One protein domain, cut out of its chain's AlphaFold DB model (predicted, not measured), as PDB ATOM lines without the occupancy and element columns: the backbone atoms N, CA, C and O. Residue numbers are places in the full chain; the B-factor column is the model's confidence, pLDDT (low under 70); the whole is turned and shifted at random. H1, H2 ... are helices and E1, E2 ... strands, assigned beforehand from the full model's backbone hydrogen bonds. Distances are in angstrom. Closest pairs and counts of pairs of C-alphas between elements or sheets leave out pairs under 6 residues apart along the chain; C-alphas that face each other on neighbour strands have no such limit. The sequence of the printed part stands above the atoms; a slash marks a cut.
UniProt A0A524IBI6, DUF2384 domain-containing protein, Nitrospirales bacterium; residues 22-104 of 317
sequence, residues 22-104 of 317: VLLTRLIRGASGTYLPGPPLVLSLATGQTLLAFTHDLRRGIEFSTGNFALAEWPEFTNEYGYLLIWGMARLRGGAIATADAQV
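This is residues 22 to 104 of the 317 residues of the protein "DUF2384 domain-containing protein" of Nitrospirales bacterium (UniProt A0A524IBI6). Two long helices, H1 and H4, cross at a steep tilt and pack on each other, and the short helices H2 and H3 carry the chain from the end of H1 back to the start of H4. A narrow two-stranded ribbon, made of E1 with E4 and of the hairpin E2 and E3, lies to one side of the helices and joins them at the start of H1, while residues 97 to 104 stick out at the far end of H4. The printed part has 83 residues, with four named strands followed by four named helices in the order E1, E2, E3, E4, H1, H2, H3, H4; both two-stranded sheets, E1 - E4 and E2 - E3, are antiparallel, and the class is mostly helix. The whole is loose, with a radius of gyration of the C-alphas of 15.1 A, and flat, spanning 51 by 33 by 17 A.

Strand E1, residues 22 to 24, begins at C-alpha 22 (20.776, 39.726, 39.966). E2 is residues 27 to 29, E3 residues 35 to 37, and E4 residues 41 to 44, 10.3 A long. H1, residues 45 to 66, is 31.4 A long and begins at C-alpha 45 (24.139, 36.136, 37.313). H2 is residues 69 to 72 and H3 residues 74 to 81. H4, residues 83 to 101, is 26.6 A long and ends at C-alpha 101 (30.988, 45.757, 18.163).

E1 and E4 are antiparallel, at 159 degrees, with N 24 and O 41 within hydrogen-bond range at 2.8 A. E1 runs on into E2 across a break of two residues, at 32 degrees. E2 and E3 form a hairpin, at 151 degrees, with N 28 and O 36 at 2.9 A. The closest C-alphas of E1 and H1 are those of Val 22 and Gly 48, 5.5 A apart. H4, with residues 84 to 92 alone, touches H1 at a steep tilt of 49 degrees, opposite ways; their closest C-alphas, of Thr 55 and Leu 85, are 6.2 A apart. H1, with residues 59 to 63 alone, only just touches H2, with 3 pairs of C-alphas within 8 A, the closest those of Glu 63 and Phe 69 at 5.5 A. H2 and H3 are close but not clearly touching, the closest C-alphas being those of Leu 71 and Phe 77 at 4.9 A. H3 and H4 meet only through their link. E2 and E3 are apart from the four helices. In H1, H3 and H4 every O i to N i+4 pair is within hydrogen-bond range; H2 is too short for such a pair.

The C-alphas farthest apart, of Ser 32 and Val 104, are 52.2 A from each other. Residues 97 to 104, of which 97 to 101 belong to H4, stand free; the body without them spans 36 by 33 by 17 A. The printed part has no cut, and its links between named elements are tight. The mean pLDDT of the printed part is 81.5, with residues 30, 33 and 69 to 72 under 70.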
ATOM      1  N   VAL A  22      20.416  38.768  38.921       82.44
ATOM      2  CA  VAL A  22      20.776  39.726  39.966       82.44
ATOM      3  C   VAL A  22      19.921  40.975  39.799       82.44
ATOM      4  O   VAL A  22      19.884  41.570  38.727       82.44
ATOM      5  N   LEU A  23      19.228  41.361  40.870       81.44
ATOM      6  CA  LEU A  23      18.433  42.582  40.943       81.44
ATOM      7  C   LEU A  23      19.208  43.640  41.727       81.44
ATOM      8  O   LEU A  23      19.516  43.443  42.903       81.44
ATOM      9  N   LEU A  24      19.475  44.774  41.092       79.94
ATOM     10  CA  LEU A  24      20.032  45.954  41.736       79.94
ATOM     11  C   LEU A  24      18.981  47.056  41.733       79.94
ATOM     12  O   LEU A  24      18.513  47.481  40.684       79.94
ATOM     13  N   THR A  25      18.608  47.533  42.915       77.38
ATOM     14  CA  THR A  25      17.734  48.698  43.065       77.38
ATOM     15  C   THR A  25      18.293  49.610  44.144       77.38
ATOM     16  O   THR A  25      18.866  49.156  45.138       77.38
ATOM     17  N   ARG A  26      18.145  50.917  43.938       76.69
ATOM     18  CA  ARG A  26      18.468  51.918  44.950       76.69
ATOM     19  C   ARG A  26      17.287  52.041  45.904       76.69
ATOM     20  O   ARG A  26      16.187  52.347  45.463       76.69
ATOM     21  N   LEU A  27      17.523  51.906  47.204       76.19
ATOM     22  CA  LEU A  27      16.519  52.218  48.221       76.19
ATOM     23  C   LEU A  27      16.683  53.672  48.674       76.19
ATOM     24  O   LEU A  27      17.734  54.058  49.181       76.19
ATOM     25  N   ILE A  28      15.651  54.491  48.482       74.62
ATOM     26  CA  ILE A  28      15.608  55.873  48.966       74.62
ATOM     27  C   ILE A  28      14.877  55.876  50.305       74.62
ATOM     28  O   ILE A  28      13.707  55.507  50.383       74.62
ATOM     29  N   ARG A  29      15.556  56.293  51.374       72.81
ATOM     30  CA  ARG A  29      14.951  56.384  52.706       72.81
ATOM     31  C   ARG A  29      14.062  57.627  52.802       72.81
ATOM     32  O   ARG A  29      14.543  58.745  52.637       72.81
ATOM     33  N   GLY A  30      12.778  57.421  53.071       68.62
ATOM     34  CA  GLY A  30      11.806  58.463  53.384       68.62
ATOM     35  C   GLY A  30      11.720  58.757  54.885       68.62
ATOM     36  O   GLY A  30      12.448  58.192  55.709       68.62
ATOM     37  N   ALA A  31      10.802  59.651  55.260       70.00
ATOM     38  CA  ALA A  31      10.494  59.909  56.665       70.00
ATOM     39  C   ALA A  31       9.881  58.659  57.330       70.00
ATOM     40  O   ALA A  31       9.188  57.869  56.688       70.00
ATOM     41  N   SER A  32      10.133  58.481  58.629       70.19
ATOM     42  CA  SER A  32       9.501  57.433  59.450       70.19
ATOM     43  C   SER A  32       9.816  55.985  59.043       70.19
ATOM     44  O   SER A  32       8.964  55.110  59.158       70.19
ATOM     45  N   GLY A  33      11.035  55.708  58.564       67.25
ATOM     46  CA  GLY A  33      11.453  54.335  58.233       67.25
ATOM     47  C   GLY A  33      10.795  53.766  56.972       67.25
ATOM     48  O   GLY A  33      10.871  52.565  56.735       67.25
ATOM     49  N   THR A  34      10.166  54.622  56.166       70.88
ATOM     50  CA  THR A  34       9.679  54.255  54.836       70.88
ATOM     51  C   THR A  34      10.847  54.177  53.856       70.88
ATOM     52  O   THR A  34      11.785  54.972  53.928       70.88
ATOM     53  N   TYR A  35      10.801  53.217  52.935       73.06
ATOM     54  CA  TYR A  35      11.782  53.075  51.863       73.06
ATOM     55  C   TYR A  35      11.051  53.088  50.527       73.06
ATOM     56  O   TYR A  35      10.065  52.379  50.347       73.06
ATOM     57  N   LEU A  36      11.540  53.904  49.601       75.50
ATOM     58  CA  LEU A  36      11.056  53.990  48.232       75.50
ATOM     59  C   LEU A  36      12.113  53.363  47.316       75.50
ATOM     60  O   LEU A  36      13.182  53.955  47.132       75.50
ATOM     61  N   PRO A  37      11.869  52.159  46.777       74.81
ATOM     62  CA  PRO A  37      12.763  51.566  45.798       74.81
ATOM     63  C   PRO A  37      12.712  52.348  44.485       74.81
ATOM     64  O   PRO A  37      11.646  52.706  43.984       74.81
ATOM     65  N   GLY A  38      13.890  52.619  43.936       73.69
ATOM     66  CA  GLY A  38      14.061  53.185  42.608       73.69
ATOM     67  C   GLY A  38      13.919  52.129  41.506       73.69
ATOM     68  O   GLY A  38      13.715  50.944  41.794       73.69
ATOM     69  N   PRO A  39      14.065  52.549  40.238       76.94
ATOM     70  CA  PRO A  39      13.984  51.649  39.096       76.94
ATOM     71  C   PRO A  39      14.956  50.468  39.240       76.94
ATOM     72  O   PRO A  39      16.130  50.683  39.564       76.94
ATOM     73  N   PRO A  40      14.481  49.231  39.032       79.50
ATOM     74  CA  PRO A  40      15.324  48.053  39.095       79.50
ATOM     75  C   PRO A  40      16.229  47.947  37.868       79.50
ATOM     76  O   PRO A  40      15.804  48.164  36.737       79.50
ATOM     77  N   LEU A  41      17.468  47.530  38.099       80.19
ATOM     78  CA  LEU A  41      18.362  47.006  37.080       80.19
ATOM     79  C   LEU A  41      18.455  45.493  37.263       80.19
ATOM     80  O   LEU A  41      18.861  45.013  38.325       80.19
ATOM     81  N   VAL A  42      18.081  44.746  36.230       84.75
ATOM     82  CA  VAL A  42      18.179  43.285  36.219       84.75
ATOM     83  C   VAL A  42      19.387  42.895  35.375       84.75
ATOM     84  O   VAL A  42      19.540  43.366  34.252       84.75
ATOM     85  N   LEU A  43      20.251  42.050  35.930       86.25
ATOM     86  CA  LEU A  43      21.467  41.550  35.294       86.25
ATOM     87  C   LEU A  43      21.440  40.021  35.257       86.25
ATOM     88  O   LEU A  43      20.830  39.386  36.129       86.25
ATOM     89  N   SER A  44      22.142  39.420  34.294       86.62
ATOM     90  CA  SER A  44      22.493  38.001  34.395       86.62
ATOM     91  C   SER A  44      23.326  37.747  35.659       86.62
ATOM     92  O   SER A  44      23.964  38.658  36.205       86.62
ATOM     93  N   LEU A  45      23.325  36.505  36.154       86.62
ATOM     94  CA  LEU A  45      24.139  36.136  37.313       86.62
ATOM     95  C   LEU A  45      25.620  36.461  37.093       86.62
ATOM     96  O   LEU A  45      26.252  37.020  37.989       86.62
ATOM     97  N   ALA A  46      26.145  36.153  35.904       86.12
ATOM     98  CA  ALA A  46      27.542  36.387  35.559       86.12
ATOM     99  C   ALA A  46      27.880  37.883  35.626       86.12
ATOM    100  O   ALA A  46      28.769  38.285  36.377       86.12
ATOM    101  N   THR A  47      27.099  38.726  34.944       87.25
ATOM    102  CA  THR A  47      27.299  40.182  34.931       87.25
ATOM    103  C   THR A  47      27.172  40.784  36.330       87.25
ATOM    104  O   THR A  47      27.981  41.627  36.726       87.25
ATOM    105  N   GLY A  48      26.195  40.330  37.122       87.94
ATOM    106  CA  GLY A  48      26.023  40.775  38.503       87.94
ATOM    107  C   GLY A  48      27.207  40.403  39.402       87.94
ATOM    108  O   GLY A  48      27.657  41.231  40.196       87.94
ATOM    109  N   GLN A  49      27.758  39.195  39.257       87.94
ATOM    110  CA  GLN A  49      28.961  38.770  39.980       87.94
ATOM    111  C   GLN A  49      30.188  39.594  39.578       87.94
ATOM    112  O   GLN A  49      30.927  40.042  40.455       87.94
ATOM    113  N   THR A  50      30.382  39.854  38.282       89.38
ATOM    114  CA  THR A  50      31.481  40.698  37.797       89.38
ATOM    115  C   THR A  50      31.376  42.120  38.343       89.38
ATOM    116  O   THR A  50      32.377  42.680  38.787       89.38
ATOM    117  N   LEU A  51      30.171  42.700  38.376       89.44
ATOM    118  CA  LEU A  51      29.949  44.037  38.928       89.44
ATOM    119  C   LEU A  51      30.303  44.108  40.416       89.44
ATOM    120  O   LEU A  51      30.970  45.051  40.851       89.44
ATOM    121  N   LEU A  52      29.882  43.110  41.194       85.62
ATOM    122  CA  LEU A  52      30.207  43.033  42.616       85.62
ATOM    123  C   LEU A  52      31.712  42.870  42.842       85.62
ATOM    124  O   LEU A  52      32.272  43.588  43.667       85.62
ATOM    125  N   ALA A  53      32.375  41.987  42.091       88.44
ATOM    126  CA  ALA A  53      33.820  41.787  42.182       88.44
ATOM    127  C   ALA A  53      34.590  43.082  41.883       88.44
ATOM    128  O   ALA A  53      35.385  43.531  42.704       88.44
ATOM    129  N   PHE A  54      34.264  43.747  40.771       88.25
ATOM    130  CA  PHE A  54      34.866  45.025  40.394       88.25
ATOM    131  C   PHE A  54      34.666  46.104  41.466       88.25
ATOM    132  O   PHE A  54      35.591  46.836  41.817       88.25
ATOM    133  N   THR A  55      33.459  46.184  42.027       85.62
ATOM    134  CA  THR A  55      33.141  47.142  43.093       85.62
ATOM    135  C   THR A  55      33.928  46.842  44.367       85.62
ATOM    136  O   THR A  55      34.422  47.766  45.013       85.62
ATOM    137  N   HIS A  56      34.091  45.567  44.723       84.81
ATOM    138  CA  HIS A  56      34.907  45.162  45.864       84.81
ATOM    139  C   HIS A  56      36.388  45.496  45.676       84.81
ATOM    140  O   HIS A  56      37.019  45.945  46.632       84.81
ATOM    141  N   ASP A  57      36.934  45.333  44.473       87.88
ATOM    142  CA  ASP A  57      38.326  45.682  44.185       87.88
ATOM    143  C   ASP A  57      38.562  47.194  44.278       87.88
ATOM    144  O   ASP A  57      39.520  47.633  44.920       87.88
ATOM    145  N   LEU A  58      37.649  48.005  43.733       85.06
ATOM    146  CA  LEU A  58      37.697  49.461  43.894       85.06
ATOM    147  C   LEU A  58      37.613  49.875  45.362       85.06
ATOM    148  O   LEU A  58      38.398  50.708  45.813       85.06
ATOM    149  N   ARG A  59      36.689  49.267  46.114       83.25
ATOM    150  CA  ARG A  59      36.540  49.522  47.547       83.25
ATOM    151  C   ARG A  59      37.838  49.235  48.294       83.25
ATOM    152  O   ARG A  59      38.298  50.095  49.033       83.25
ATOM    153  N   ARG A  60      38.458  48.075  48.059       84.25
ATOM    154  CA  ARG A  60      39.750  47.714  48.667       84.25
ATOM    155  C   ARG A  60      40.849  48.713  48.318       84.25
ATOM    156  O   ARG A  60      41.651  49.054  49.182       84.25
ATOM    157  N   GLY A  61      40.882  49.207  47.080       86.25
ATOM    158  CA  GLY A  61      41.809  50.265  46.674       86.25
ATOM    159  C   GLY A  61      41.616  51.557  47.477       86.25
ATOM    160  O   GLY A  61      42.591  52.160  47.930       86.25
ATOM    161  N   ILE A  62      40.363  51.953  47.719       85.06
ATOM    162  CA  ILE A  62      40.029  53.124  48.541       85.06
ATOM    163  C   ILE A  62      40.413  52.885  50.003       85.06
ATOM    164  O   ILE A  62      41.098  53.726  50.580       85.06
ATOM    165  N   GLU A  63      40.052  51.740  50.584       85.75
ATOM    166  CA  GLU A  63      40.418  51.353  51.956       85.75
ATOM    167  C   GLU A  63      41.942  51.387  52.148       85.75
ATOM    168  O   GLU A  63      42.436  51.971  53.112       85.75
ATOM    169  N   PHE A  64      42.698  50.842  51.190       86.38
ATOM    170  CA  PHE A  64      44.160  50.865  51.205       86.38
ATOM    171  C   PHE A  64      44.724  52.292  51.147       86.38
ATOM    172  O   PHE A  64      45.641  52.622  51.894       86.38
ATOM    173  N   SER A  65      44.177  53.148  50.278       85.25
ATOM    174  CA  SER A  65      44.669  54.524  50.098       85.25
ATOM    175  C   SER A  65      44.286  55.482  51.233       85.25
ATOM    176  O   SER A  65      45.052  56.386  51.557       85.25
ATOM    177  N   THR A  66      43.114  55.291  51.843       83.88
ATOM    178  CA  THR A  66      42.565  56.173  52.889       83.88
ATOM    179  C   THR A  66      42.863  55.682  54.303       83.88
ATOM    180  O   THR A  66      42.756  56.453  55.253       83.88
ATOM    181  N   GLY A  67      43.211  54.400  54.461       81.06
ATOM    182  CA  GLY A  67      43.360  53.742  55.758       81.06
ATOM    183  C   GLY A  67      42.036  53.524  56.503       81.06
ATOM    184  O   GLY A  67      42.057  53.122  57.665       81.06
ATOM    185  N   ASN A  68      40.889  53.798  55.868       77.50
ATOM    186  CA  ASN A  68      39.571  53.651  56.475       77.50
ATOM    187  C   ASN A  68      38.931  52.309  56.097       77.50
ATOM    188  O   ASN A  68      38.477  52.126  54.971       77.50
ATOM    189  N   PHE A  69      38.841  51.395  57.064       69.69
ATOM    190  CA  PHE A  69      38.230  50.072  56.892       69.69
ATOM    191  C   PHE A  69      36.715  50.041  57.171       69.69
ATOM    192  O   PHE A  69      36.095  48.993  56.998       69.69
ATOM    193  N   ALA A  70      36.099  51.161  57.577       60.75
ATOM    194  CA  ALA A  70      34.654  51.237  57.847       60.75
ATOM    195  C   ALA A  70      33.793  50.960  56.595       60.75
ATOM    196  O   ALA A  70      32.646  50.539  56.694       60.75
ATOM    197  N   LEU A  71      34.387  51.058  55.399       62.91
ATOM    198  CA  LEU A  71      33.758  50.685  54.126       62.91
ATOM    199  C   LEU A  71      33.417  49.183  54.022       62.91
ATOM    200  O   LEU A  71      32.735  48.759  53.081       62.91
ATOM    201  N   ALA A  72      33.843  48.363  54.989       64.44
ATOM    202  CA  ALA A  72      33.451  46.964  55.094       64.44
ATOM    203  C   ALA A  72      31.924  46.787  55.189       64.44
ATOM    204  O   ALA A  72      31.395  45.854  54.571       64.44
ATOM    205  N   GLU A  73      31.225  47.698  55.879       74.94
ATOM    206  CA  GLU A  73      29.769  47.680  56.016       74.94
ATOM    207  C   GLU A  73      29.091  48.184  54.735       74.94
ATOM    208  O   GLU A  73      29.225  49.336  54.318       74.94
ATOM    209  N   TRP A  74      28.321  47.303  54.092       71.62
ATOM    210  CA  TRP A  74      27.680  47.587  52.803       71.62
ATOM    211  C   TRP A  74      26.770  48.834  52.806       71.62
ATOM    212  O   TRP A  74      26.813  49.596  51.836       71.62
ATOM    213  N   PRO A  75      25.968  49.112  53.856       73.81
ATOM    214  CA  PRO A  75      25.152  50.327  53.908       73.81
ATOM    215  C   PRO A  75      25.983  51.616  53.968       73.81
ATOM    216  O   PRO A  75      25.621  52.608  53.337       73.81
ATOM    217  N   GLU A  76      27.104  51.613  54.692       74.25
ATOM    218  CA  GLU A  76      28.001  52.772  54.788       74.25
ATOM    219  C   GLU A  76      28.689  53.023  53.446       74.25
ATOM    220  O   GLU A  76      28.631  54.128  52.904       74.25
ATOM    221  N   PHE A  77      29.208  51.955  52.836       76.56
ATOM    222  CA  PHE A  77      29.801  52.013  51.506       76.56
ATOM    223  C   PHE A  77      28.816  52.519  50.446       76.56
ATOM    224  O   PHE A  77      29.152  53.398  49.659       76.56
ATOM    225  N   THR A  78      27.595  51.985  50.396       74.88
ATOM    226  CA  THR A  78      26.617  52.370  49.362       74.88
ATOM    227  C   THR A  78      26.109  53.802  49.508       74.88
ATOM    228  O   THR A  78      25.773  54.419  48.497       74.88
ATOM    229  N   ASN A  79      26.097  54.362  50.720       77.00
ATOM    230  CA  ASN A  79      25.737  55.763  50.940       77.00
ATOM    231  C   ASN A  79      26.799  56.732  50.407       77.00
ATOM    232  O   ASN A  79      26.450  57.719  49.761       77.00
ATOM    233  N   GLU A  80      28.076  56.459  50.665       76.62
ATOM    234  CA  GLU A  80      29.171  57.373  50.320       76.62
ATOM    235  C   GLU A  80      29.748  57.089  48.921       76.62
ATOM    236  O   GLU A  80      30.040  58.007  48.157       76.62
ATOM    237  N   TYR A  81      29.813  55.814  48.534       76.69
ATOM    238  CA  TYR A  81      30.463  55.317  47.318       76.69
ATOM    239  C   TYR A  81      29.527  54.537  46.390       76.69
ATOM    240  O   TYR A  81      29.983  53.900  45.440       76.69
ATOM    241  N   GLY A  82      28.206  54.605  46.586       76.94
ATOM    242  CA  GLY A  82      27.232  53.940  45.708       76.94
ATOM    243  C   GLY A  82      27.348  54.340  44.231       76.94
ATOM    244  O   GLY A  82      26.982  53.567  43.347       76.94
ATOM    245  N   TYR A  83      27.932  55.506  43.933       80.44
ATOM    246  CA  TYR A  83      28.251  55.921  42.565       80.44
ATOM    247  C   TYR A  83      29.275  54.997  41.876       80.44
ATOM    248  O   TYR A  83      29.250  54.888  40.650       80.44
ATOM    249  N   LEU A  84      30.133  54.287  42.623       84.12
ATOM    250  CA  LEU A  84      31.084  53.315  42.071       84.12
ATOM    251  C   LEU A  84      30.377  52.109  41.448       84.12
ATOM    252  O   LEU A  84      30.854  51.597  40.439       84.12
ATOM    253  N   LEU A  85      29.222  51.697  41.983       83.56
ATOM    254  CA  LEU A  85      28.388  50.659  41.364       83.56
ATOM    255  C   LEU A  85      27.835  51.134  40.016       83.56
ATOM    256  O   LEU A  85      27.858  50.389  39.041       83.56
ATOM    257  N   ILE A  86      27.383  52.390  39.936       82.88
ATOM    258  CA  ILE A  86      26.882  52.985  38.687       82.88
ATOM    259  C   ILE A  86      28.017  53.101  37.663       82.88
ATOM    260  O   ILE A  86      27.839  52.766  36.494       82.88
ATOM    261  N   TRP A  87      29.200  53.530  38.101       84.94
ATOM    262  CA  TRP A  87      30.375  53.628  37.239       84.94
ATOM    263  C   TRP A  87      30.859  52.256  36.758       84.94
ATOM    264  O   TRP A  87      31.118  52.077  35.567       84.94
ATOM    265  N   GLY A  88      30.911  51.265  37.651       88.25
ATOM    266  CA  GLY A  88      31.210  49.880  37.302       88.25
ATOM    267  C   GLY A  88      30.215  49.322  36.294       88.25
ATOM    268  O   GLY A  88      30.617  48.701  35.314       88.25
ATOM    269  N   MET A  89      28.930  49.632  36.458       87.31
ATOM    270  CA  MET A  89      27.898  49.242  35.505       87.31
ATOM    271  C   MET A  89      28.098  49.898  34.134       87.31
ATOM    272  O   MET A  89      28.034  49.221  33.110       87.31
ATOM    273  N   ALA A  90      28.387  51.201  34.096       88.69
ATOM    274  CA  ALA A  90      28.689  51.902  32.848       88.69
ATOM    275  C   ALA A  90      29.905  51.288  32.137       88.69
ATOM    276  O   ALA A  90      29.874  51.097  30.922       88.69
ATOM    277  N   ARG A  91      30.941  50.908  32.893       89.81
ATOM    278  CA  ARG A  91      32.132  50.233  32.367       89.81
ATOM    279  C   ARG A  91      31.824  48.838  31.828       89.81
ATOM    280  O   ARG A  91      32.279  48.519  30.735       89.81
ATOM    281  N   LEU A  92      31.045  48.029  32.549       89.38
ATOM    282  CA  LEU A  92      30.628  46.704  32.082       89.38
ATOM    283  C   LEU A  92      29.806  46.798  30.805       89.38
ATOM    284  O   LEU A  92      30.086  46.087  29.848       89.38
ATOM    285  N   ARG A  93      28.840  47.720  30.760       88.75
ATOM    286  CA  ARG A  93      28.040  47.955  29.558       88.75
ATOM    287  C   ARG A  93      28.899  48.442  28.394       88.75
ATOM    288  O   ARG A  93      28.722  47.959  27.287       88.75
ATOM    289  N   GLY A  94      29.831  49.364  28.632       90.06
ATOM    290  CA  GLY A  94      30.764  49.836  27.607       90.06
ATOM    291  C   GLY A  94      31.653  48.715  27.063       90.06
ATOM    292  O   GLY A  94      31.797  48.591  25.853       90.06
ATOM    293  N   GLY A  95      32.182  47.860  27.942       89.50
ATOM    294  CA  GLY A  95      32.947  46.677  27.545       89.50
ATOM    295  C   GLY A  95      32.105  45.678  26.755       89.50
ATOM    296  O   GLY A  95      32.549  45.195  25.725       89.50
ATOM    297  N   ALA A  96      30.866  45.424  27.182       88.94
ATOM    298  CA  ALA A  96      29.934  44.563  26.461       88.94
ATOM    299  C   ALA A  96      29.601  45.101  25.061       88.94
ATOM    300  O   ALA A  96      29.589  44.332  24.106       88.94
ATOM    301  N   ILE A  97      29.392  46.418  24.931       91.00
ATOM    302  CA  ILE A  97      29.200  47.074  23.630       91.00
ATOM    303  C   ILE A  97      30.446  46.886  22.772       91.00
ATOM    304  O   ILE A  97      30.303  46.436  21.649       91.00
ATOM    305  N   ALA A  98      31.646  47.149  23.294       90.00
ATOM    306  CA  ALA A  98      32.886  46.968  22.539       90.00
ATOM    307  C   ALA A  98      33.094  45.513  22.082       90.00
ATOM    308  O   ALA A  98      33.489  45.275  20.945       90.00
ATOM    309  N   THR A  99      32.785  44.533  22.936       89.25
ATOM    310  CA  THR A  99      32.847  43.109  22.576       89.25
ATOM    311  C   THR A  99      31.846  42.757  21.480       89.25
ATOM    312  O   THR A  99      32.186  42.020  20.562       89.25
ATOM    313  N   ALA A 100      30.615  43.264  21.571       90.06
ATOM    314  CA  ALA A 100      29.602  43.049  20.545       90.06
ATOM    315  C   ALA A 100      29.979  43.754  19.228       90.06
ATOM    316  O   ALA A 100      29.790  43.198  18.155       90.06
ATOM    317  N   ASP A 101      30.544  44.956  19.308       90.81
ATOM    318  CA  ASP A 101      30.988  45.757  18.163       90.81
ATOM    319  C   ASP A 101      32.113  45.050  17.395       90.81
ATOM    320  O   ASP A 101      32.067  44.924  16.175       90.81
ATOM    321  N   ALA A 102      33.065  44.455  18.120       87.38
ATOM    322  CA  ALA A 102      34.147  43.657  17.546       87.38
ATOM    323  C   ALA A 102      33.666  42.383  16.818       87.38
ATOM    324  O   ALA A 102      34.418  41.802  16.040       87.38
ATOM    325  N   GLN A 103      32.430  41.939  17.067       88.44
ATOM    326  CA  GLN A 103      31.819  40.779  16.410       88.44
ATOM    327  C   GLN A 103      30.977  41.160  15.182       88.44
ATOM    328  O   GLN A 103      30.445  40.271  14.512       88.44
ATOM    329  N   VAL A 104      30.830  42.456  14.876       91.31
ATOM    330  CA  VAL A 104      30.100  42.921  13.690       91.31
ATOM    331  C   VAL A 104      30.790  42.397  12.436       91.31
ATOM    332  O   VAL A 104      31.991  42.577  12.237       91.31
TER     333      VAL A 104